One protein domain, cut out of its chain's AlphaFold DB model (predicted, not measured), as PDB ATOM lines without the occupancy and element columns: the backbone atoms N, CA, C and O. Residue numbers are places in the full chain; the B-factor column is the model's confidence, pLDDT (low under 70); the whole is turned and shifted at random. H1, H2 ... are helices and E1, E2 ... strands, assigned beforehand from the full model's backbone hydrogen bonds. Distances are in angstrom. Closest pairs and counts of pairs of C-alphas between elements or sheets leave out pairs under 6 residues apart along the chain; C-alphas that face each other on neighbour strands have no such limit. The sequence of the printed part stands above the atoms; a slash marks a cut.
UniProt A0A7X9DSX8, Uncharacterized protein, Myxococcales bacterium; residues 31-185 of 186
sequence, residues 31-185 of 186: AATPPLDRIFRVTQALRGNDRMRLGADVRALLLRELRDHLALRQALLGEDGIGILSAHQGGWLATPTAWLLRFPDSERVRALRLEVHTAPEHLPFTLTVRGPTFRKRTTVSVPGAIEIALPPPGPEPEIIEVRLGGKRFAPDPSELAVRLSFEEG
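AT A GLANCE: This is residues 31 to 185 of the 186 residues of an uncharacterized protein of Myxococcales bacterium (UniProt A0A7X9DSX8). The domain is a sandwich of two antiparallel sheets, the larger E1 E2 E7 E4 E5 and the smaller E6 E3 E8, their strands running nearly along each other, with three helices gathered towards one side of the larger sheet. H2 and H3 reach that sheet by E7, E2 and E1, H1 packs on H2 without lying on a sheet, and the short H4 comes just before the last strand. The printed part has 155 residues, in the order H1 H2 H3 E1 E2 E3 E4 E5 E6 E7 H4 E8, and its class is mixed, helices and strands. It is compact, with a radius of gyration of the C-alphas of 15.5 A and spans of 48 by 37 by 25 A.

IN THESE COORDINATES: H1 covers residues 35 to 48 and measures 20.0 A from C-alpha 35 at (89.031, 14.198, 42.852) to C-alpha 48. H2, residues 56 to 68, measures 18.4 A, and H3, residues 70 to 77, measures 10.3 A. E1 is residues 82 to 84, and E2, residues 97 to 102, begins with C-alpha 97 at (80.591, 17.276, 20.330). E3 is residues 109 to 116, 19.9 A long. E4, residues 125 to 130, E5, residues 135 to 140, and E6, residues 144 to 149, follow. E7, residues 158 to 165, measures 22.2 A. H4 is residues 173 to 176, and E8, residues 178 to 184, measures 19.4 A and ends with C-alpha 184 at (60.175, 20.434, 29.879).

HOW THE PARTS SIT: H1 and H2 touch at a steep tilt of 60 degrees, opposite ways, and their closest C-alphas are those of Ile 39 and Leu 62, 6.5 A apart. H2 and H3 only just touch, with 3 pairs of C-alphas within 8 A, and touch only at the corner by their link. H2 is on the larger sheet but only grazes it, with residues 59 to 66. H3 is on that sheet too; its closest C-alpha pair with E1 is Leu 77 and Gly 83, 4.5 A. H1 is not on the larger sheet, but only just, with 4 pairs of C-alphas within 10 A. E1 and E2 form a hairpin, with N 83 and O 101 within hydrogen-bond range at 3.0 A. E2 and E7 are antiparallel, with N 100 and O 160 at 2.8 A. E7 and E4 are antiparallel, with N 128 and O 163 at 2.8 A. E4 and E5 form a hairpin, with N 127 and O 138 at 2.8 A. In the other sheet E3 is antiparallel to E6, with N 114 and O 146 at 2.8 A, and to E8, with N 113 and O 181 at 2.9 A. The larger sheet is strongly twisted. The two sheets form a sandwich, two sheets face to face, their facing parts 10.3 A centre to centre and their strands at 17 degrees. H4 touches no helix and is on neither sheet. H1, H2 and H3 have every O i to N i+4 pair within hydrogen-bond range, and H4 is too short for such a pair.

THE WHOLE: The two C-alphas farthest apart are those of Ala 31 and Val 142, at 50.8 A. The printed part has no cut. The link from E1 to E2, residues 85 to 96, is long, and in it residues 88 to 89 pair antiparallel with residues 92 to 93. The mean pLDDT of the printed part is 80.7, and 29 residues are under 70, among them residues 31 to 36, 47 to 53 and 167 to 176.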
ATOM      1  N   ALA A  31     100.947  15.189  45.734       69.38
ATOM      2  CA  ALA A  31     100.746  14.833  44.330       69.38
ATOM      3  C   ALA A  31      99.429  14.079  44.076       69.38
ATOM      4  O   ALA A  31      99.001  13.973  42.920       69.38
ATOM      5  N   ALA A  32      98.769  13.570  45.121       69.25
ATOM      6  CA  ALA A  32      97.428  13.015  45.027       69.25
ATOM      7  C   ALA A  32      96.444  14.159  44.755       69.25
ATOM      8  O   ALA A  32      95.856  14.742  45.659       69.25
ATOM      9  N   THR A  33      96.299  14.507  43.473       60.84
ATOM     10  CA  THR A  33      95.316  15.500  43.028       60.84
ATOM     11  C   THR A  33      93.935  15.115  43.556       60.84
ATOM     12  O   THR A  33      93.463  14.010  43.254       60.84
ATOM     13  N   PRO A  34      93.281  15.982  44.350       69.62
ATOM     14  CA  PRO A  34      91.971  15.669  44.883       69.62
ATOM     15  C   PRO A  34      90.990  15.426  43.724       69.62
ATOM     16  O   PRO A  34      91.105  16.065  42.672       69.62
ATOM     17  N   PRO A  35      90.016  14.514  43.887       68.38
ATOM     18  CA  PRO A  35      89.031  14.198  42.852       68.38
ATOM     19  C   PRO A  35      88.372  15.442  42.241       68.38
ATOM     20  O   PRO A  35      88.211  15.527  41.023       68.38
ATOM     21  N   LEU A  36      88.099  16.448  43.077       69.50
ATOM     22  CA  LEU A  36      87.551  17.752  42.699       69.50
ATOM     23  C   LEU A  36      88.433  18.527  41.709       69.50
ATOM     24  O   LEU A  36      87.924  19.018  40.701       69.50
ATOM     25  N   ASP A  37      89.750  18.582  41.923       72.19
ATOM     26  CA  ASP A  37      90.676  19.241  40.990       72.19
ATOM     27  C   ASP A  37      90.696  18.534  39.637       72.19
ATOM     28  O   ASP A  37      90.806  19.163  38.580       72.19
ATOM     29  N   ARG A  38      90.560  17.205  39.650       72.00
ATOM     30  CA  ARG A  38      90.494  16.411  38.424       72.00
ATOM     31  C   ARG A  38      89.204  16.687  37.654       72.00
ATOM     32  O   ARG A  38      89.268  16.862  36.438       72.00
ATOM     33  N   ILE A  39      88.067  16.797  38.341       73.94
ATOM     34  CA  ILE A  39      86.782  17.210  37.750       73.94
ATOM     35  C   ILE A  39      86.883  18.616  37.168       73.94
ATOM     36  O   ILE A  39      86.463  18.842  36.033       73.94
ATOM     37  N   PHE A  40      87.480  19.556  37.903       72.69
ATOM     38  CA  PHE A  40      87.656  20.924  37.429       72.69
ATOM     39  C   PHE A  40      88.524  20.970  36.166       72.69
ATOM     40  O   PHE A  40      88.137  21.565  35.166       72.69
ATOM     41  N   ARG A  41      89.662  20.267  36.143       75.25
ATOM     42  CA  ARG A  41      90.510  20.187  34.942       75.25
ATOM     43  C   ARG A  41      89.796  19.543  33.760       75.25
ATOM     44  O   ARG A  41      89.944  20.020  32.640       75.25
ATOM     45  N   VAL A  42      89.024  18.481  33.990       75.19
ATOM     46  CA  VAL A  42      88.250  17.817  32.933       75.19
ATOM     47  C   VAL A  42      87.175  18.750  32.392       75.19
ATOM     48  O   VAL A  42      87.084  18.914  31.185       75.19
ATOM     49  N   THR A  43      86.397  19.404  33.251       71.62
ATOM     50  CA  THR A  43      85.357  20.349  32.816       71.62
ATOM     51  C   THR A  43      85.956  21.546  32.076       71.62
ATOM     52  O   THR A  43      85.445  21.920  31.025       71.62
ATOM     53  N   GLN A  44      87.092  22.085  32.527       71.31
ATOM     54  CA  GLN A  44      87.843  23.115  31.795       71.31
ATOM     55  C   GLN A  44      88.340  22.612  30.436       71.31
ATOM     56  O   GLN A  44      88.207  23.296  29.424       71.31
ATOM     57  N   ALA A  45      88.864  21.389  30.373       69.38
ATOM     58  CA  ALA A  45      89.339  20.819  29.122       69.38
ATOM     59  C   ALA A  45      88.199  20.503  28.138       69.38
ATOM     60  O   ALA A  45      88.358  20.709  26.938       69.38
ATOM     61  N   LEU A  46      87.031  20.081  28.634       70.75
ATOM     62  CA  LEU A  46      85.808  19.915  27.839       70.75
ATOM     63  C   LEU A  46      85.246  21.252  27.346       70.75
ATOM     64  O   LEU A  46      84.559  21.284  26.324       70.75
ATOM     65  N   ARG A  47      85.539  22.348  28.053       68.19
ATOM     66  CA  ARG A  47      85.217  23.714  27.629       68.19
ATOM     67  C   ARG A  47      86.190  24.289  26.600       68.19
ATOM     68  O   ARG A  47      85.814  25.206  25.885       68.19
ATOM     69  N   GLY A  48      87.417  23.776  26.528       58.38
ATOM     70  CA  GLY A  48      88.467  24.334  25.673       58.38
ATOM     71  C   GLY A  48      88.877  23.484  24.470       58.38
ATOM     72  O   GLY A  48      89.694  23.952  23.685       58.38
ATOM     73  N   ASN A  49      88.406  22.238  24.330       55.59
ATOM     74  CA  ASN A  49      88.979  21.317  23.342       55.59
ATOM     75  C   ASN A  49      87.955  20.407  22.642       55.59
ATOM     76  O   ASN A  49      87.355  19.520  23.251       55.59
ATOM     77  N   ASP A  50      87.868  20.547  21.321       55.50
ATOM     78  CA  ASP A  50      86.995  19.810  20.398       55.50
ATOM     79  C   ASP A  50      87.186  18.298  20.318       55.50
ATOM     80  O   ASP A  50      86.344  17.589  19.763       55.50
ATOM     81  N   ARG A  51      88.313  17.776  20.808       55.00
ATOM     82  CA  ARG A  51      88.684  16.367  20.596       55.00
ATOM     83  C   ARG A  51      88.739  15.544  21.867       55.00
ATOM     84  O   ARG A  51      89.043  14.349  21.795       55.00
ATOM     85  N   MET A  52      88.448  16.137  23.023       60.56
ATOM     86  CA  MET A  52      88.519  15.393  24.269       60.56
ATOM     87  C   MET A  52      87.325  14.437  24.380       60.56
ATOM     88  O   MET A  52      86.196  14.811  24.689       60.56
ATOM     89  N   ARG A  53      87.590  13.155  24.120       66.88
ATOM     90  CA  ARG A  53      86.676  12.070  24.474       66.88
ATOM     91  C   ARG A  53      86.732  11.880  25.985       66.88
ATOM     92  O   ARG A  53      87.811  11.628  26.517       66.88
ATOM     93  N   LEU A  54      85.587  11.926  26.669       73.25
ATOM     94  CA  LEU A  54      85.529  11.442  28.049       73.25
ATOM     95  C   LEU A  54      85.813   9.936  28.059       73.25
ATOM     96  O   LEU A  54      84.959   9.142  27.648       73.25
ATOM     97  N   GLY A  55      87.002   9.561  28.535       77.75
ATOM     98  CA  GLY A  55      87.363   8.174  28.824       77.75
ATOM     99  C   GLY A  55      86.475   7.577  29.917       77.75
ATOM    100  O   GLY A  55      85.908   8.311  30.727       77.75
ATOM    101  N   ALA A  56      86.348   6.248  29.941       79.88
ATOM    102  CA  ALA A  56      85.474   5.539  30.879       79.88
ATOM    103  C   ALA A  56      85.778   5.890  32.348       79.88
ATOM    104  O   ALA A  56      84.858   6.188  33.104       79.88
ATOM    105  N   ASP A  57      87.060   5.977  32.709       78.44
ATOM    106  CA  ASP A  57      87.502   6.302  34.071       78.44
ATOM    107  C   ASP A  57      87.069   7.706  34.507       78.44
ATOM    108  O   ASP A  57      86.655   7.924  35.643       78.44
ATOM    109  N   VAL A  58      87.132   8.669  33.584       80.31
ATOM    110  CA  VAL A  58      86.737  10.060  33.840       80.31
ATOM    111  C   VAL A  58      85.225  10.171  33.987       80.31
ATOM    112  O   VAL A  58      84.749  10.900  34.852       80.31
ATOM    113  N   ARG A  59      84.465   9.423  33.177       82.88
ATOM    114  CA  ARG A  59      83.005   9.339  33.318       82.88
ATOM    115  C   ARG A  59      82.629   8.764  34.677       82.88
ATOM    116  O   ARG A  59      81.821   9.364  35.370       82.88
ATOM    117  N   ALA A  60      83.239   7.645  35.061       84.75
ATOM    118  CA  ALA A  60      82.979   7.004  36.343       84.75
ATOM    119  C   ALA A  60      83.319   7.931  37.519       84.75
ATOM    120  O   ALA A  60      82.533   8.035  38.456       84.75
ATOM    121  N   LEU A  61      84.443   8.654  37.439       84.44
ATOM    122  CA  LEU A  61      84.818   9.652  38.439       84.44
ATOM    123  C   LEU A  61      83.780  10.776  38.535       84.44
ATOM    124  O   LEU A  61      83.301  11.058  39.624       84.44
ATOM    125  N   LEU A  62      83.403  11.391  37.409       84.50
ATOM    126  CA  LEU A  62      82.401  12.463  37.385       84.50
ATOM    127  C   LEU A  62      81.073  12.008  37.990       84.50
ATOM    128  O   LEU A  62      80.525  12.694  38.845       84.50
ATOM    129  N   LEU A  63      80.574  10.845  37.568       86.75
ATOM    130  CA  LEU A  63      79.304  10.303  38.044       86.75
ATOM    131  C   LEU A  63      79.337   9.994  39.544       86.75
ATOM    132  O   LEU A  63      78.389  10.331  40.249       86.75
ATOM    133  N   ARG A  64      80.430   9.403  40.039       86.19
ATOM    134  CA  ARG A  64      80.589   9.087  41.464       86.19
ATOM    135  C   ARG A  64      80.624  10.351  42.315       86.19
ATOM    136  O   ARG A  64      79.824  10.503  43.226       86.19
ATOM    137  N   GLU A  65      81.517  11.274  41.991       84.62
ATOM    138  CA  GLU A  65      81.746  12.457  42.822       84.62
ATOM    139  C   GLU A  65      80.540  13.411  42.788       84.62
ATOM    140  O   GLU A  65      80.197  14.010  43.801       84.62
ATOM    141  N   LEU A  66      79.831  13.522  41.657       84.12
ATOM    142  CA  LEU A  66      78.622  14.354  41.574       84.12
ATOM    143  C   LEU A  66      77.407  13.726  42.259       84.12
ATOM    144  O   LEU A  66      76.495  14.452  42.655       84.12
ATOM    145  N   ARG A  67      77.389  12.400  42.420       85.00
ATOM    146  CA  ARG A  67      76.399  11.717  43.256       85.00
ATOM    147  C   ARG A  67      76.648  11.993  44.736       85.00
ATOM    148  O   ARG A  67      75.700  12.247  45.472       85.00
ATOM    149  N   ASP A  68      77.911  11.981  45.144       85.69
ATOM    150  CA  ASP A  68      78.296  12.109  46.549       85.69
ATOM    151  C   ASP A  68      78.328  13.588  47.013       85.69
ATOM    152  O   ASP A  68      78.227  13.874  48.209       85.69
ATOM    153  N   HIS A  69      78.396  14.551  46.079       84.69
ATOM    154  CA  HIS A  69      78.477  15.990  46.362       84.69
ATOM    155  C   HIS A  69      77.340  16.810  45.723       84.69
ATOM    156  O   HIS A  69      77.501  17.423  44.663       84.69
ATOM    157  N   LEU A  70      76.204  16.924  46.427       83.50
ATOM    158  CA  LEU A  70      75.018  17.662  45.961       83.50
ATOM    159  C   LEU A  70      75.301  19.133  45.600       83.50
ATOM    160  O   LEU A  70      74.804  19.622  44.590       83.50
ATOM    161  N   ALA A  71      76.125  19.833  46.385       83.81
ATOM    162  CA  ALA A  71      76.456  21.235  46.120       83.81
ATOM    163  C   ALA A  71      77.199  21.418  44.783       83.81
ATOM    164  O   ALA A  71      76.923  22.354  44.035       83.81
ATOM    165  N   LEU A  72      78.107  20.494  44.446       81.56
ATOM    166  CA  LEU A  72      78.828  20.517  43.171       81.56
ATOM    167  C   LEU A  72      77.885  20.220  42.003       81.56
ATOM    168  O   LEU A  72      77.974  20.849  40.949       81.56
ATOM    169  N   ARG A  73      76.959  19.281  42.208       84.69
ATOM    170  CA  ARG A  73      75.915  18.955  41.241       84.69
ATOM    171  C   ARG A  73      75.035  20.169  40.934       84.69
ATOM    172  O   ARG A  73      74.870  20.494  39.763       84.69
ATOM    173  N   GLN A  74      74.536  20.861  41.957       83.81
ATOM    174  CA  GLN A  74      73.723  22.072  41.791       83.81
ATOM    175  C   GLN A  74      74.505  23.199  41.108       83.81
ATOM    176  O   GLN A  74      73.977  23.867  40.225       83.81
ATOM    177  N   ALA A  75      75.787  23.369  41.443       81.25
ATOM    178  CA  ALA A  75      76.637  24.366  40.795       81.25
ATOM    179  C   ALA A  75      76.876  24.088  39.297       81.25
ATOM    180  O   ALA A  75      77.125  25.020  38.534       81.25
ATOM    181  N   LEU A  76      76.827  22.821  38.871       78.81
ATOM    182  CA  LEU A  76      77.054  22.422  37.478       78.81
ATOM    183  C   LEU A  76      75.773  22.303  36.649       78.81
ATOM    184  O   LEU A  76      75.816  22.587  35.455       78.81
ATOM    185  N   LEU A  77      74.672  21.842  37.248       82.06
ATOM    186  CA  LEU A  77      73.436  21.493  36.536       82.06
ATOM    187  C   LEU A  77      72.252  22.403  36.873       82.06
ATOM    188  O   LEU A  77      71.229  22.316  36.207       82.06
ATOM    189  N   GLY A  78      72.364  23.255  37.893       78.81
ATOM    190  CA  GLY A  78      71.217  23.994  38.412       78.81
ATOM    191  C   GLY A  78      70.188  23.069  39.071       78.81
ATOM    192  O   GLY A  78      70.544  22.042  39.656       78.81
ATOM    193  N   GLU A  79      68.914  23.454  38.994       75.00
ATOM    194  CA  GLU A  79      67.800  22.742  39.641       75.00
ATOM    195  C   GLU A  79      67.191  21.631  38.772       75.00
ATOM    196  O   GLU A  79      66.577  20.708  39.303       75.00
ATOM    197  N   ASP A  80      67.423  21.652  37.458       79.00
ATOM    198  CA  ASP A  80      66.736  20.771  36.498       79.00
ATOM    199  C   ASP A  80      67.295  19.338  36.469       79.00
ATOM    200  O   ASP A  80      66.806  18.471  35.741       79.00
ATOM    201  N   GLY A  81      68.365  19.074  37.228       82.19
ATOM    202  CA  GLY A  81      69.020  17.766  37.303       82.19
ATOM    203  C   GLY A  81      69.671  17.304  35.994       82.19
ATOM    204  O   GLY A  81      70.186  16.186  35.919       82.19
ATOM    205  N   ILE A  82      69.687  18.153  34.966       87.31
ATOM    206  CA  ILE A  82      70.335  17.928  33.678       87.31
ATOM    207  C   ILE A  82      71.053  19.200  33.229       87.31
ATOM    208  O   ILE A  82      70.574  20.307  33.432       87.31
ATOM    209  N   GLY A  83      72.220  19.050  32.610       87.31
ATOM    210  CA  GLY A  83      73.028  20.191  32.196       87.31
ATOM    211  C   GLY A  83      74.081  19.826  31.163       87.31
ATOM    212  O   GLY A  83      74.416  18.656  30.964       87.31
ATOM    213  N   ILE A  84      74.598  20.841  30.476       86.88
ATOM    214  CA  ILE A  84      75.626  20.694  29.446       86.88
ATOM    215  C   ILE A  84      77.004  20.896  30.104       86.88
ATOM    216  O   ILE A  84      77.265  21.905  30.750       86.88
ATOM    217  N   LEU A  85      77.903  19.921  29.950       80.88
ATOM    218  CA  LEU A  85      79.255  19.925  30.528       80.88
ATOM    219  C   LEU A  85      80.322  20.539  29.606       80.88
ATOM    220  O   LEU A  85      81.381  20.956  30.079       80.88
ATOM    221  N   SER A  86      80.096  20.522  28.292       73.88
ATOM    222  CA  SER A  86      81.059  20.947  27.266       73.88
ATOM    223  C   SER A  86      81.089  22.462  27.040       73.88
ATOM    224  O   SER A  86      80.277  23.205  27.584       73.88
ATOM    225  N   ALA A  87      82.024  22.910  26.199       61.97
ATOM    226  CA  ALA A  87      82.157  24.290  25.736       61.97
ATOM    227  C   ALA A  87      80.837  24.855  25.194       61.97
ATOM    228  O   ALA A  87      80.416  24.530  24.082       61.97
ATOM    229  N   HIS A  88      80.200  25.714  25.983       68.62
ATOM    230  CA  HIS A  88      79.043  26.474  25.549       68.62
ATOM    231  C   HIS A  88      79.027  27.871  26.164       68.62
ATOM    232  O   HIS A  88      79.505  28.085  27.284       68.62
ATOM    233  N   GLN A  89      78.413  28.811  25.459       66.94
ATOM    234  CA  GLN A  89      77.921  30.056  26.041       66.94
ATOM    235  C   GLN A  89      76.439  30.164  25.690       66.94
ATOM    236  O   GLN A  89      76.084  30.092  24.520       66.94
ATOM    237  N   GLY A  90      75.553  30.245  26.687       68.62
ATOM    238  CA  GLY A  90      74.102  30.355  26.451       68.62
ATOM    239  C   GLY A  90      73.463  29.178  25.689       68.62
ATOM    240  O   GLY A  90      72.450  29.368  25.014       68.62
ATOM    241  N   GLY A  91      74.066  27.985  25.761       76.00
ATOM    242  CA  GLY A  91      73.637  26.788  25.026       76.00
ATOM    243  C   GLY A  91      74.231  26.653  23.619       76.00
ATOM    244  O   GLY A  91      74.070  25.605  22.999       76.00
ATOM    245  N   TRP A  92      74.945  27.661  23.108       82.25
ATOM    246  CA  TRP A  92      75.593  27.593  21.797       82.25
ATOM    247  C   TRP A  92      76.783  26.643  21.810       82.25
ATOM    248  O   TRP A  92      77.662  26.748  22.666       82.25
ATOM    249  N   LEU A  93      76.806  25.725  20.850       81.38
ATOM    250  CA  LEU A  93      77.873  24.755  20.674       81.38
ATOM    251  C   LEU A  93      79.099  25.416  20.051       81.38
ATOM    252  O   LEU A  93      79.048  25.869  18.912       81.38
ATOM    253  N   ALA A  94      80.213  25.413  20.783       74.88
ATOM    254  CA  ALA A  94      81.506  25.810  20.227       74.88
ATOM    255  C   ALA A  94      82.211  24.668  19.484       74.88
ATOM    256  O   ALA A  94      83.115  24.913  18.692       74.88
ATOM    257  N   THR A  95      81.793  23.428  19.743       76.94
ATOM    258  CA  THR A  95      82.437  22.218  19.242       76.94
ATOM    259  C   THR A  95      81.410  21.272  18.613       76.94
ATOM    260  O   THR A  95      80.235  21.280  18.998       76.94
ATOM    261  N   PRO A  96      81.808  20.377  17.688       80.75
ATOM    262  CA  PRO A  96      80.895  19.393  17.105       80.75
ATOM    263  C   PRO A  96      80.404  18.330  18.099       80.75
ATOM    264  O   PRO A  96      79.588  17.486  17.733       80.75
ATOM    265  N   THR A  97      80.948  18.282  19.320       83.19
ATOM    266  CA  THR A  97      80.591  17.276  20.330       83.19
ATOM    267  C   THR A  97      80.291  17.942  21.663       83.19
ATOM    268  O   THR A  97      81.187  18.486  22.304       83.19
ATOM    269  N   ALA A  98      79.049  17.810  22.111       86.25
ATOM    270  CA  ALA A  98      78.622  18.195  23.439       86.25
ATOM    271  C   ALA A  98      78.392  16.993  24.344       86.25
ATOM    272  O   ALA A  98      77.984  15.912  23.918       86.25
ATOM    273  N   TRP A  99      78.651  17.218  25.623       88.19
ATOM    274  CA  TRP A  99      78.454  16.236  26.676       88.19
ATOM    275  C   TRP A  99      77.411  16.783  27.626       88.19
ATOM    276  O   TRP A  99      77.566  17.887  28.135       88.19
ATOM    277  N   LEU A 100      76.358  16.017  27.855       89.56
ATOM    278  CA  LEU A 100      75.312  16.335  28.810       89.56
ATOM    279  C   LEU A 100      75.454  15.400  29.999       89.56
ATOM    280  O   LEU A 100      75.813  14.233  29.833       89.56
ATOM    281  N   LEU A 101      75.131  15.899  31.179       90.06
ATOM    282  CA  LEU A 101      75.005  15.105  32.387       90.06
ATOM    283  C   LEU A 101      73.555  15.135  32.831       90.06
ATOM    284  O   LEU A 101      72.969  16.211  32.900       90.06
ATOM    285  N   ARG A 102      73.000  13.962  33.121       91.38
ATOM    286  CA  ARG A 102      71.607  13.782  33.515       91.38
ATOM    287  C   ARG A 102      71.510  12.936  34.777       91.38
ATOM    288  O   ARG A 102      72.138  11.881  34.848       91.38
ATOM    289  N   PHE A 103      70.727  13.389  35.750       91.19
ATOM    290  CA  PHE A 103      70.448  12.675  36.996       91.19
ATOM    291  C   PHE A 103      69.029  12.083  37.025       91.19
ATOM    292  O   PHE A 103      68.176  12.509  36.246       91.19
ATOM    293  N   PRO A 104      68.760  11.111  37.920       88.94
ATOM    294  CA  PRO A 104      67.455  10.447  38.022       88.94
ATOM    295  C   PRO A 104      66.263  11.385  38.262       88.94
ATOM    296  O   PRO A 104      65.156  11.108  37.824       88.94
ATOM    297  N   ASP A 105      66.486  12.511  38.929       88.25
ATOM    298  CA  ASP A 105      65.478  13.520  39.271       88.25
ATOM    299  C   ASP A 105      65.182  14.524  38.142       88.25
ATOM    300  O   ASP A 105      64.322  15.386  38.302       88.25
ATOM    301  N   SER A 106      65.819  14.398  36.973       87.88
ATOM    302  CA  SER A 106      65.566  15.259  35.809       87.88
ATOM    303  C   SER A 106      64.300  14.862  35.026       87.88
ATOM    304  O   SER A 106      64.257  14.990  33.799       87.88
ATOM    305  N   GLU A 107      63.283  14.302  35.684       84.50
ATOM    306  CA  GLU A 107      62.097  13.742  35.017       84.50
ATOM    307  C   GLU A 107      61.293  14.786  34.237       84.50
ATOM    308  O   GLU A 107      60.609  14.439  33.273       84.50
ATOM    309  N   ARG A 108      61.401  16.057  34.637       85.69
ATOM    310  CA  ARG A 108      60.748  17.187  33.968       85.69
ATOM    311  C   ARG A 108      61.266  17.389  32.550       85.69
ATOM    312  O   ARG A 108      60.485  17.723  31.669       85.69
ATOM    313  N   VAL A 109      62.546  17.119  32.294       86.56
ATOM    314  CA  VAL A 109      63.142  17.309  30.967       86.56
ATOM    315  C   VAL A 109      62.875  16.096  30.082       86.56
ATOM    316  O   VAL A 109      63.409  15.003  30.299       86.56
ATOM    317  N   ARG A 110      62.057  16.295  29.043       87.38
ATOM    318  CA  ARG A 110      61.612  15.226  28.132       87.38
ATOM    319  C   ARG A 110      62.253  15.294  26.754       87.38
ATOM    320  O   ARG A 110      62.299  14.271  26.070       87.38
ATOM    321  N   ALA A 111      62.776  16.445  26.342       89.38
ATOM    322  CA  ALA A 111      63.409  16.580  25.038       89.38
ATOM    323  C   ALA A 111      64.645  17.486  25.058       89.38
ATOM    324  O   ALA A 111      64.799  18.384  25.884       89.38
ATOM    325  N   LEU A 112      65.541  17.206  24.113       90.50
ATOM    326  CA  LEU A 112      66.601  18.112  23.691       90.50
ATOM    327  C   LEU A 112      66.098  18.911  22.503       90.50
ATOM    328  O   LEU A 112      65.792  18.329  21.461       90.50
ATOM    329  N   ARG A 113      66.086  20.229  22.641       91.00
ATOM    330  CA  ARG A 113      65.785  21.145  21.553       91.00
ATOM    331  C   ARG A 113      67.087  21.695  20.989       91.00
ATOM    332  O   ARG A 113      67.964  22.152  21.721       91.00
ATOM    333  N   LEU A 114      67.227  21.590  19.675       89.12
ATOM    334  CA  LEU A 114      68.348  22.113  18.915       89.12
ATOM    335  C   LEU A 114      67.854  23.220  18.000       89.12
ATOM    336  O   LEU A 114      67.086  22.952  17.083       89.12
ATOM    337  N   GLU A 115      68.318  24.444  18.221       89.94
ATOM    338  CA  GLU A 115      68.084  25.566  17.313       89.94
ATOM    339  C   GLU A 115      69.267  25.645  16.346       89.94
ATOM    340  O   GLU A 115      70.397  25.932  16.744       89.94
ATOM    341  N   VAL A 116      69.022  25.312  15.081       88.06
ATOM    342  CA  VAL A 116      70.042  25.227  14.032       88.06
ATOM    343  C   VAL A 116      69.981  26.485  13.174       88.06
ATOM    344  O   VAL A 116      69.036  26.678  12.411       88.06
ATOM    345  N   HIS A 117      71.019  27.312  13.278       86.06
ATOM    346  CA  HIS A 117      71.223  28.535  12.494       86.06
ATOM    347  C   HIS A 117      72.375  28.407  11.486       86.06
ATOM    348  O   HIS A 117      72.793  29.391  10.882       86.06
ATOM    349  N   THR A 118      72.897  27.196  11.305       81.50
ATOM    350  CA  THR A 118      73.998  26.882  10.392       81.50
ATOM    351  C   THR A 118      73.684  27.292   8.945       81.50
ATOM    352  O   THR A 118      72.564  27.097   8.462       81.50
ATOM    353  N   ALA A 119      74.684  27.816   8.227       80.75
ATOM    354  CA  ALA A 119      74.547  28.184   6.819       80.75
ATOM    355  C   ALA A 119      74.216  26.965   5.919       80.75
ATOM    356  O   ALA A 119      74.693  25.854   6.186       80.75
ATOM    357  N   PRO A 120      73.448  27.145   4.820       80.38
ATOM    358  CA  PRO A 120      72.986  26.045   3.963       80.38
ATOM    359  C   PRO A 120      74.091  25.153   3.384       80.38
ATOM    360  O   PRO A 120      73.869  23.974   3.132       80.38
ATOM    361  N   GLU A 121      75.293  25.692   3.195       81.31
ATOM    362  CA  GLU A 121      76.464  24.988   2.655       81.31
ATOM    363  C   GLU A 121      77.067  23.925   3.587       81.31
ATOM    364  O   GLU A 121      77.778  23.028   3.125       81.31
ATOM    365  N   HIS A 122      76.750  23.980   4.883       78.25
ATOM    366  CA  HIS A 122      77.135  22.959   5.863       78.25
ATOM    367  C   HIS A 122      76.017  21.930   6.109       78.25
ATOM    368  O   HIS A 122      76.193  20.993   6.897       78.25
ATOM    369  N   LEU A 123      74.880  22.070   5.419       81.88
ATOM    370  CA  LEU A 123      73.794  21.096   5.401       81.88
ATOM    371  C   LEU A 123      73.940  20.138   4.200       81.88
ATOM    372  O   LEU A 123      74.433  20.523   3.141       81.88
ATOM    373  N   PRO A 124      73.496  18.875   4.324       86.88
ATOM    374  CA  PRO A 124      72.955  18.253   5.525       86.88
ATOM    375  C   PRO A 124      74.051  17.766   6.484       86.88
ATOM    376  O   PRO A 124      75.151  17.383   6.072       86.88
ATOM    377  N   PHE A 125      73.704  17.662   7.765       86.94
ATOM    378  CA  PHE A 125      74.545  17.008   8.764       86.94
ATOM    379  C   PHE A 125      73.805  15.938   9.555       86.94
ATOM    380  O   PHE A 125      72.587  15.930   9.677       86.94
ATOM    381  N   THR A 126      74.558  14.994  10.102       89.44
ATOM    382  CA  THR A 126      74.059  13.987  11.033       89.44
ATOM    383  C   THR A 126      74.185  14.500  12.459       89.44
ATOM    384  O   THR A 126      75.278  14.819  12.912       89.44
ATOM    385  N   LEU A 127      73.094  14.448  13.205       89.75
ATOM    386  CA  LEU A 127      73.066  14.620  14.646       89.75
ATOM    387  C   LEU A 127      72.876  13.255  15.309       89.75
ATOM    388  O   LEU A 127      71.947  12.510  14.995       89.75
ATOM    389  N   THR A 128      73.783  12.899  16.211       90.94
ATOM    390  CA  THR A 128      73.720  11.667  16.998       90.94
ATOM    391  C   THR A 128      73.632  12.017  18.471       90.94
ATOM    392  O   THR A 128      74.556  12.618  19.005       90.94
ATOM    393  N   VAL A 129      72.560  11.594  19.131       92.50
ATOM    394  CA  VAL A 129      72.409  11.656  20.587       92.50
ATOM    395  C   VAL A 129      72.557  10.243  21.132       92.50
ATOM    396  O   VAL A 129      71.852   9.329  20.697       92.50
ATOM    397  N   ARG A 130      73.503  10.031  22.041       92.31
ATOM    398  CA  ARG A 130      73.840   8.715  22.582       92.31
ATOM    399  C   ARG A 130      73.941   8.775  24.099       92.31
ATOM    400  O   ARG A 130      74.865   9.384  24.621       92.31
ATOM    401  N   GLY A 131      73.043   8.079  24.781       89.06
ATOM    402  CA  GLY A 131      73.182   7.750  26.197       89.06
ATOM    403  C   GLY A 131      73.711   6.325  26.409       89.06
ATOM    404  O   GLY A 131      74.116   5.656  25.450       89.06
ATOM    405  N   PRO A 132      73.697   5.836  27.658       86.31
ATOM    406  CA  PRO A 132      74.064   4.461  27.995       86.31
ATOM    407  C   PRO A 132      73.111   3.431  27.377       86.31
ATOM    408  O   PRO A 132      73.557   2.417  26.846       86.31
ATOM    409  N   THR A 133      71.805   3.708  27.418       86.06
ATOM    410  CA  THR A 133      70.738   2.773  27.022       86.06
ATOM    411  C   THR A 133      70.066   3.130  25.700       86.06
ATOM    412  O   THR A 133      69.272   2.350  25.183       86.06
ATOM    413  N   PHE A 134      70.378   4.293  25.121       90.19
ATOM    414  CA  PHE A 134      69.716   4.771  23.913       90.19
ATOM    415  C   PHE A 134      70.685   5.419  22.930       90.19
ATOM    416  O   PHE A 134      71.705   6.009  23.288       90.19
ATOM    417  N   ARG A 135      70.323   5.342  21.650       93.38
ATOM    418  CA  ARG A 135      71.011   6.047  20.575       93.38
ATOM    419  C   ARG A 135      69.990   6.509  19.551       93.38
ATOM    420  O   ARG A 135      69.304   5.687  18.953       93.38
ATOM    421  N   LYS A 136      69.937   7.815  19.310       92.62
ATOM    422  CA  LYS A 136      69.087   8.433  18.294       92.62
ATOM    423  C   LYS A 136      69.968   9.143  17.279       92.62
ATOM    424  O   LYS A 136      70.887   9.874  17.640       92.62
ATOM    425  N   ARG A 137      69.723   8.877  16.002       92.94
ATOM    426  CA  ARG A 137      70.431   9.500  14.884       92.94
ATOM    427  C   ARG A 137      69.400  10.186  14.006       92.94
ATOM    428  O   ARG A 137      68.440   9.541  13.604       92.94
ATOM    429  N   THR A 138      69.611  11.461  13.716       90.56
ATOM    430  CA  THR A 138      68.772  12.234  12.799       90.56
ATOM    431  C   THR A 138      69.644  12.979  11.796       90.56
ATOM    432  O   THR A 138      70.802  13.289  12.082       90.56
ATOM    433  N   THR A 139      69.104  13.227  10.609       90.88
ATOM    434  CA  THR A 139      69.760  14.043   9.588       90.88
ATOM    435  C   THR A 139      69.073  15.395   9.562       90.88
ATOM    436  O   THR A 139      67.861  15.477   9.381       90.88
ATOM    437  N   VAL A 140      69.858  16.444   9.754       88.75
ATOM    438  CA  VAL A 140      69.423  17.831   9.688       88.75
ATOM    439  C   VAL A 140      69.713  18.341   8.291       88.75
ATOM    440  O   VAL A 140      70.873  18.410   7.888       88.75
ATOM    441  N   SER A 141      68.656  18.653   7.549       87.88
ATOM    442  CA  SER A 141      68.752  19.106   6.156       87.88
ATOM    443  C   SER A 141      68.326  20.558   5.965       87.88
ATOM    444  O   SER A 141      68.607  21.128   4.918       87.88
ATOM    445  N   VAL A 142      67.656  21.152   6.956       87.69
ATOM    446  CA  VAL A 142      67.173  22.537   6.925       87.69
ATOM    447  C   VAL A 142      67.495  23.232   8.251       87.69
ATOM    448  O   VAL A 142      67.497  22.557   9.286       87.69
ATOM    449  N   PRO A 143      67.763  24.551   8.244       87.06
ATOM    450  CA  PRO A 143      67.828  25.344   9.470       87.06
ATOM    451  C   PRO A 143      66.475  25.353  10.195       87.06
ATOM    452  O   PRO A 143      65.427  25.219   9.561       87.06
ATOM    453  N   GLY A 144      66.494  25.541  11.513       89.06
ATOM    454  CA  GLY A 144      65.291  25.585  12.347       89.06
ATOM    455  C   GLY A 144      65.434  24.840  13.672       89.06
ATOM    456  O   GLY A 144      66.525  24.419  14.057       89.06
ATOM    457  N   ALA A 145      64.314  24.697  14.380       89.75
ATOM    458  CA  ALA A 145      64.253  23.959  15.634       89.75
ATOM    459  C   ALA A 145      64.033  22.463  15.378       89.75
ATOM    460  O   ALA A 145      63.165  22.073  14.596       89.75
ATOM    461  N   ILE A 146      64.821  21.628  16.049       90.38
ATOM    462  CA  ILE A 146      64.687  20.175  16.031       90.38
ATOM    463  C   ILE A 146      64.579  19.678  17.458       90.38
ATOM    464  O   ILE A 146      65.446  19.943  18.287       90.38
ATOM    465  N   GLU A 147      63.557  18.874  17.708       91.94
ATOM    466  CA  GLU A 147      63.343  18.242  18.999       91.94
ATOM    467  C   GLU A 147      63.730  16.766  18.956       91.94
ATOM    468  O   GLU A 147      63.358  15.986  18.071       91.94
ATOM    469  N   ILE A 148      64.500  16.360  19.956       90.19
ATOM    470  CA  ILE A 148      64.897  14.983  20.179       90.19
ATOM    471  C   ILE A 148      64.356  14.560  21.531       90.19
ATOM    472  O   ILE A 148      64.951  14.844  22.565       90.19
ATOM    473  N   ALA A 149      63.256  13.806  21.496       90.81
ATOM    474  CA  ALA A 149      62.743  13.124  22.676       90.81
ATOM    475  C   ALA A 149      63.847  12.299  23.357       90.81
ATOM    476  O   ALA A 149      64.517  11.483  22.706       90.81
ATOM    477  N   LEU A 150      64.009  12.532  24.655       89.31
ATOM    478  CA  LEU A 150      64.863  11.776  25.550       89.31
ATOM    479  C   LEU A 150      64.030  10.684  26.238       89.31
ATOM    480  O   LEU A 150      62.894  10.942  26.637       89.31
ATOM    481  N   PRO A 151      64.569   9.465  26.414       90.25
ATOM    482  CA  PRO A 151      63.905   8.469  27.249       90.25
ATOM    483  C   PRO A 151      63.843   8.963  28.702       90.25
ATOM    484  O   PRO A 151      64.654   9.816  29.072       90.25
ATOM    485  N   PRO A 152      62.950   8.429  29.550       89.06
ATOM    486  CA  PRO A 152      62.959   8.743  30.978       89.06
ATOM    487  C   PRO A 152      64.350   8.493  31.593       89.06
ATOM    488  O   PRO A 152      65.090   7.633  31.094       89.06
ATOM    489  N   PRO A 153      64.748   9.270  32.616       89.62
ATOM    490  CA  PRO A 153      66.037   9.077  33.264       89.62
ATOM    491  C   PRO A 153      66.100   7.699  33.943       89.62
ATOM    492  O   PRO A 153      65.093   7.165  34.408       89.62
ATOM    493  N   GLY A 154      67.289   7.094  33.941       86.56
ATOM    494  CA  GLY A 154      67.541   5.838  34.645       86.56
ATOM    495  C   GLY A 154      67.733   6.038  36.156       86.56
ATOM    496  O   GLY A 154      67.769   7.173  36.628       86.56
ATOM    497  N   PRO A 155      67.910   4.946  36.924       86.75
ATOM    498  CA  PRO A 155      68.151   5.016  38.370       86.75
ATOM    499  C   PRO A 155      69.550   5.537  38.738       86.75
ATOM    500  O   PRO A 155      69.779   5.946  39.872       86.75
ATOM    501  N   GLU A 156      70.488   5.516  37.792       88.31
ATOM    502  CA  GLU A 156      71.864   5.991  37.951       88.31
ATOM    503  C   GLU A 156      72.070   7.257  37.106       88.31
ATOM    504  O   GLU A 156      71.464   7.381  36.035       88.31
ATOM    505  N   PRO A 157      72.937   8.190  37.539       89.06
ATOM    506  CA  PRO A 157      73.299   9.339  36.728       89.06
ATOM    507  C   PRO A 157      74.036   8.895  35.461       89.06
ATOM    508  O   PRO A 157      74.801   7.928  35.452       89.06
ATOM    509  N   GLU A 158      73.833   9.632  34.376       90.88
ATOM    510  CA  GLU A 158      74.339   9.252  33.065       90.88
ATOM    511  C   GLU A 158      74.889  10.427  32.262       90.88
ATOM    512  O   GLU A 158      74.472  11.577  32.396       90.88
ATOM    513  N   ILE A 159      75.837  10.109  31.381       90.56
ATOM    514  CA  ILE A 159      76.426  11.065  30.447       90.56
ATOM    515  C   ILE A 159      75.893  10.774  29.050       90.56
ATOM    516  O   ILE A 159      76.063   9.667  28.529       90.56
ATOM    517  N   ILE A 160      75.288  11.787  28.437       90.69
ATOM    518  CA  ILE A 160      74.749  11.735  27.079       90.69
ATOM    519  C   ILE A 160      75.705  12.490  26.153       90.69
ATOM    520  O   ILE A 160      76.079  13.631  26.399       90.69
ATOM    521  N   GLU A 161      76.116  11.839  25.072       90.56
ATOM    522  CA  GLU A 161      76.922  12.426  24.004       90.56
ATOM    523  C   GLU A 161      75.996  12.978  22.919       90.56
ATOM    524  O   GLU A 161      75.187  12.239  22.358       90.56
ATOM    525  N   VAL A 162      76.141  14.257  22.591       89.31
ATOM    526  CA  VAL A 162      75.510  14.897  21.438       89.31
ATOM    527  C   VAL A 162      76.602  15.197  20.428       89.31
ATOM    528  O   VAL A 162      77.502  15.985  20.695       89.31
ATOM    529  N   ARG A 163      76.547  14.560  19.263       88.75
ATOM    530  CA  ARG A 163      77.588  14.667  18.245       88.75
ATOM    531  C   ARG A 163      77.022  15.071  16.896       88.75
ATOM    532  O   ARG A 163      76.160  14.388  16.341       88.75
ATOM    533  N   LEU A 164      77.596  16.131  16.349       86.06
ATOM    534  CA  LEU A 164      77.406  16.622  14.997       86.06
ATOM    535  C   LEU A 164      78.445  15.955  14.085       86.06
ATOM    536  O   LEU A 164      79.639  15.904  14.384       86.06
ATOM    537  N   GLY A 165      77.986  15.370  12.985       82.00
ATOM    538  CA  GLY A 165      78.813  14.692  11.995       82.00
ATOM    539  C   GLY A 165      78.435  15.139  10.592       82.00
ATOM    540  O   GLY A 165      77.289  15.002  10.186       82.00
ATOM    541  N   GLY A 166      79.394  15.640   9.824       71.44
ATOM    542  CA  GLY A 166      79.167  16.161   8.476       71.44
ATOM    543  C   GLY A 166      80.488  16.469   7.783       71.44
ATOM    544  O   GLY A 166      81.549  16.356   8.398       71.44
ATOM    545  N   LYS A 167      80.439  16.819   6.492       59.50
ATOM    546  CA  LYS A 167      81.651  16.958   5.666       59.50
ATOM    547  C   LYS A 167      82.557  18.132   6.066       59.50
ATOM    548  O   LYS A 167      83.733  18.076   5.724       59.50
ATOM    549  N   ARG A 168      82.067  19.143   6.795       57.53
ATOM    550  CA  ARG A 168      82.855  20.296   7.271       57.53
ATOM    551  C   ARG A 168      82.207  20.943   8.498       57.53
ATOM    552  O   ARG A 168      81.545  21.962   8.369       57.53
ATOM    553  N   PHE A 169      82.377  20.345   9.672       61.69
ATOM    554  CA  PHE A 169      82.287  21.119  10.910       61.69
ATOM    555  C   PHE A 169      83.710  21.329  11.381       61.69
ATOM    556  O   PHE A 169      84.305  20.425  11.978       61.69
ATOM    557  N   ALA A 170      84.287  22.470  11.005       56.91
ATOM    558  CA  ALA A 170      85.473  22.919  11.696       56.91
ATOM    559  C   ALA A 170      85.070  23.265  13.141       56.91
ATOM    560  O   ALA A 170      83.911  23.594  13.407       56.91
ATOM    561  N   PRO A 171      85.996  23.126  14.091       53.91
ATOM    562  CA  PRO A 171      85.819  23.622  15.444       53.91
ATOM    563  C   PRO A 171      85.839  25.158  15.459       53.91
ATOM    564  O   PRO A 171      86.806  25.771  15.903       53.91
ATOM    565  N   ASP A 172      84.809  25.782  14.891       56.44
ATOM    566  CA  ASP A 172      84.581  27.218  14.973       56.44
ATOM    567  C   ASP A 172      83.130  27.456  15.436       56.44
ATOM    568  O   ASP A 172      82.190  27.048  14.739       56.44
ATOM    569  N   PRO A 173      82.909  28.097  16.604       55.19
ATOM    570  CA  PRO A 173      81.570  28.461  17.079       55.19
ATOM    571  C   PRO A 173      80.768  29.274  16.050       55.19
ATOM    572  O   PRO A 173      79.538  29.205  16.042       55.19
ATOM    573  N   SER A 174      81.455  30.005  15.170       56.47
ATOM    574  CA  SER A 174      80.861  30.832  14.116       56.47
ATOM    575  C   SER A 174      80.276  29.997  12.971       56.47
ATOM    576  O   SER A 174      79.305  30.417  12.348       56.47
ATOM    577  N   GLU A 175      80.833  28.810  12.704       63.25
ATOM    578  CA  GLU A 175      80.351  27.897  11.656       63.25
ATOM    579  C   GLU A 175      79.256  26.957  12.168       63.25
ATOM    580  O   GLU A 175      78.340  26.595  11.430       63.25
ATOM    581  N   LEU A 176      79.343  26.542  13.436       69.88
ATOM    582  CA  LEU A 176      78.421  25.566  14.005       69.88
ATOM    583  C   LEU A 176      77.026  26.160  14.217       69.88
ATOM    584  O   LEU A 176      76.061  25.517  13.820       69.88
ATOM    585  N   ALA A 177      76.905  27.372  14.776       80.12
ATOM    586  CA  ALA A 177      75.634  28.086  14.976       80.12
ATOM    587  C   ALA A 177      74.457  27.165  15.390       80.12
ATOM    588  O   ALA A 177      73.339  27.283  14.886       80.12
ATOM    589  N   VAL A 178      74.718  26.218  16.299       84.06
ATOM    590  CA  VAL A 178      73.709  25.324  16.879       84.06
ATOM    591  C   VAL A 178      73.595  25.627  18.361       84.06
ATOM    592  O   VAL A 178      74.597  25.605  19.077       84.06
ATOM    593  N   ARG A 179      72.374  25.857  18.838       87.44
ATOM    594  CA  ARG A 179      72.077  26.042  20.257       87.44
ATOM    595  C   ARG A 179      71.347  24.828  20.811       87.44
ATOM    596  O   ARG A 179      70.361  24.385  20.232       87.44
ATOM    597  N   LEU A 180      71.832  24.300  21.929       88.00
ATOM    598  CA  LEU A 180      71.170  23.269  22.720       88.00
ATOM    599  C   LEU A 180      70.386  23.903  23.866       88.00
ATOM    600  O   LEU A 180      70.930  24.698  24.634       88.00
ATOM    601  N   SER A 181      69.141  23.476  24.019       88.69
ATOM    602  CA  SER A 181      68.316  23.748  25.190       88.69
ATOM    603  C   SER A 181      67.544  22.500  25.609       88.69
ATOM    604  O   SER A 181      67.403  21.533  24.853       88.69
ATOM    605  N   PHE A 182      67.057  22.521  26.843       88.94
ATOM    606  CA  PHE A 182      66.198  21.483  27.392       88.94
ATOM    607  C   PHE A 182      64.748  21.928  27.291       88.94
ATOM    608  O   PHE A 182      64.450  23.110  27.463       88.94
ATOM    609  N   GLU A 183      63.868  20.987  26.984       86.19
ATOM    610  CA  GLU A 183      62.436  21.229  26.942       86.19
ATOM    611  C   GLU A 183      61.748  20.373  28.001       86.19
ATOM    612  O   GLU A 183      61.954  19.151  28.088       86.19
ATOM    613  N   GLU A 184      60.975  21.056  28.838       83.44
ATOM    614  CA  GLU A 184      60.175  20.434  29.879       83.44
ATOM    615  C   GLU A 184      58.932  19.787  29.267       83.44
ATOM    616  O   GLU A 184      58.311  20.323  28.350       83.44
ATOM    617  N   GLY A 185      58.585  18.602  29.760       67.69
ATOM    618  CA  GLY A 185      57.288  18.004  29.475       67.69
ATOM    619  C   GLY A 185      56.180  18.636  30.325       67.69
ATOM    620  O   GLY A 185      56.481  19.175  31.391       67.69
TER     621      GLY A 185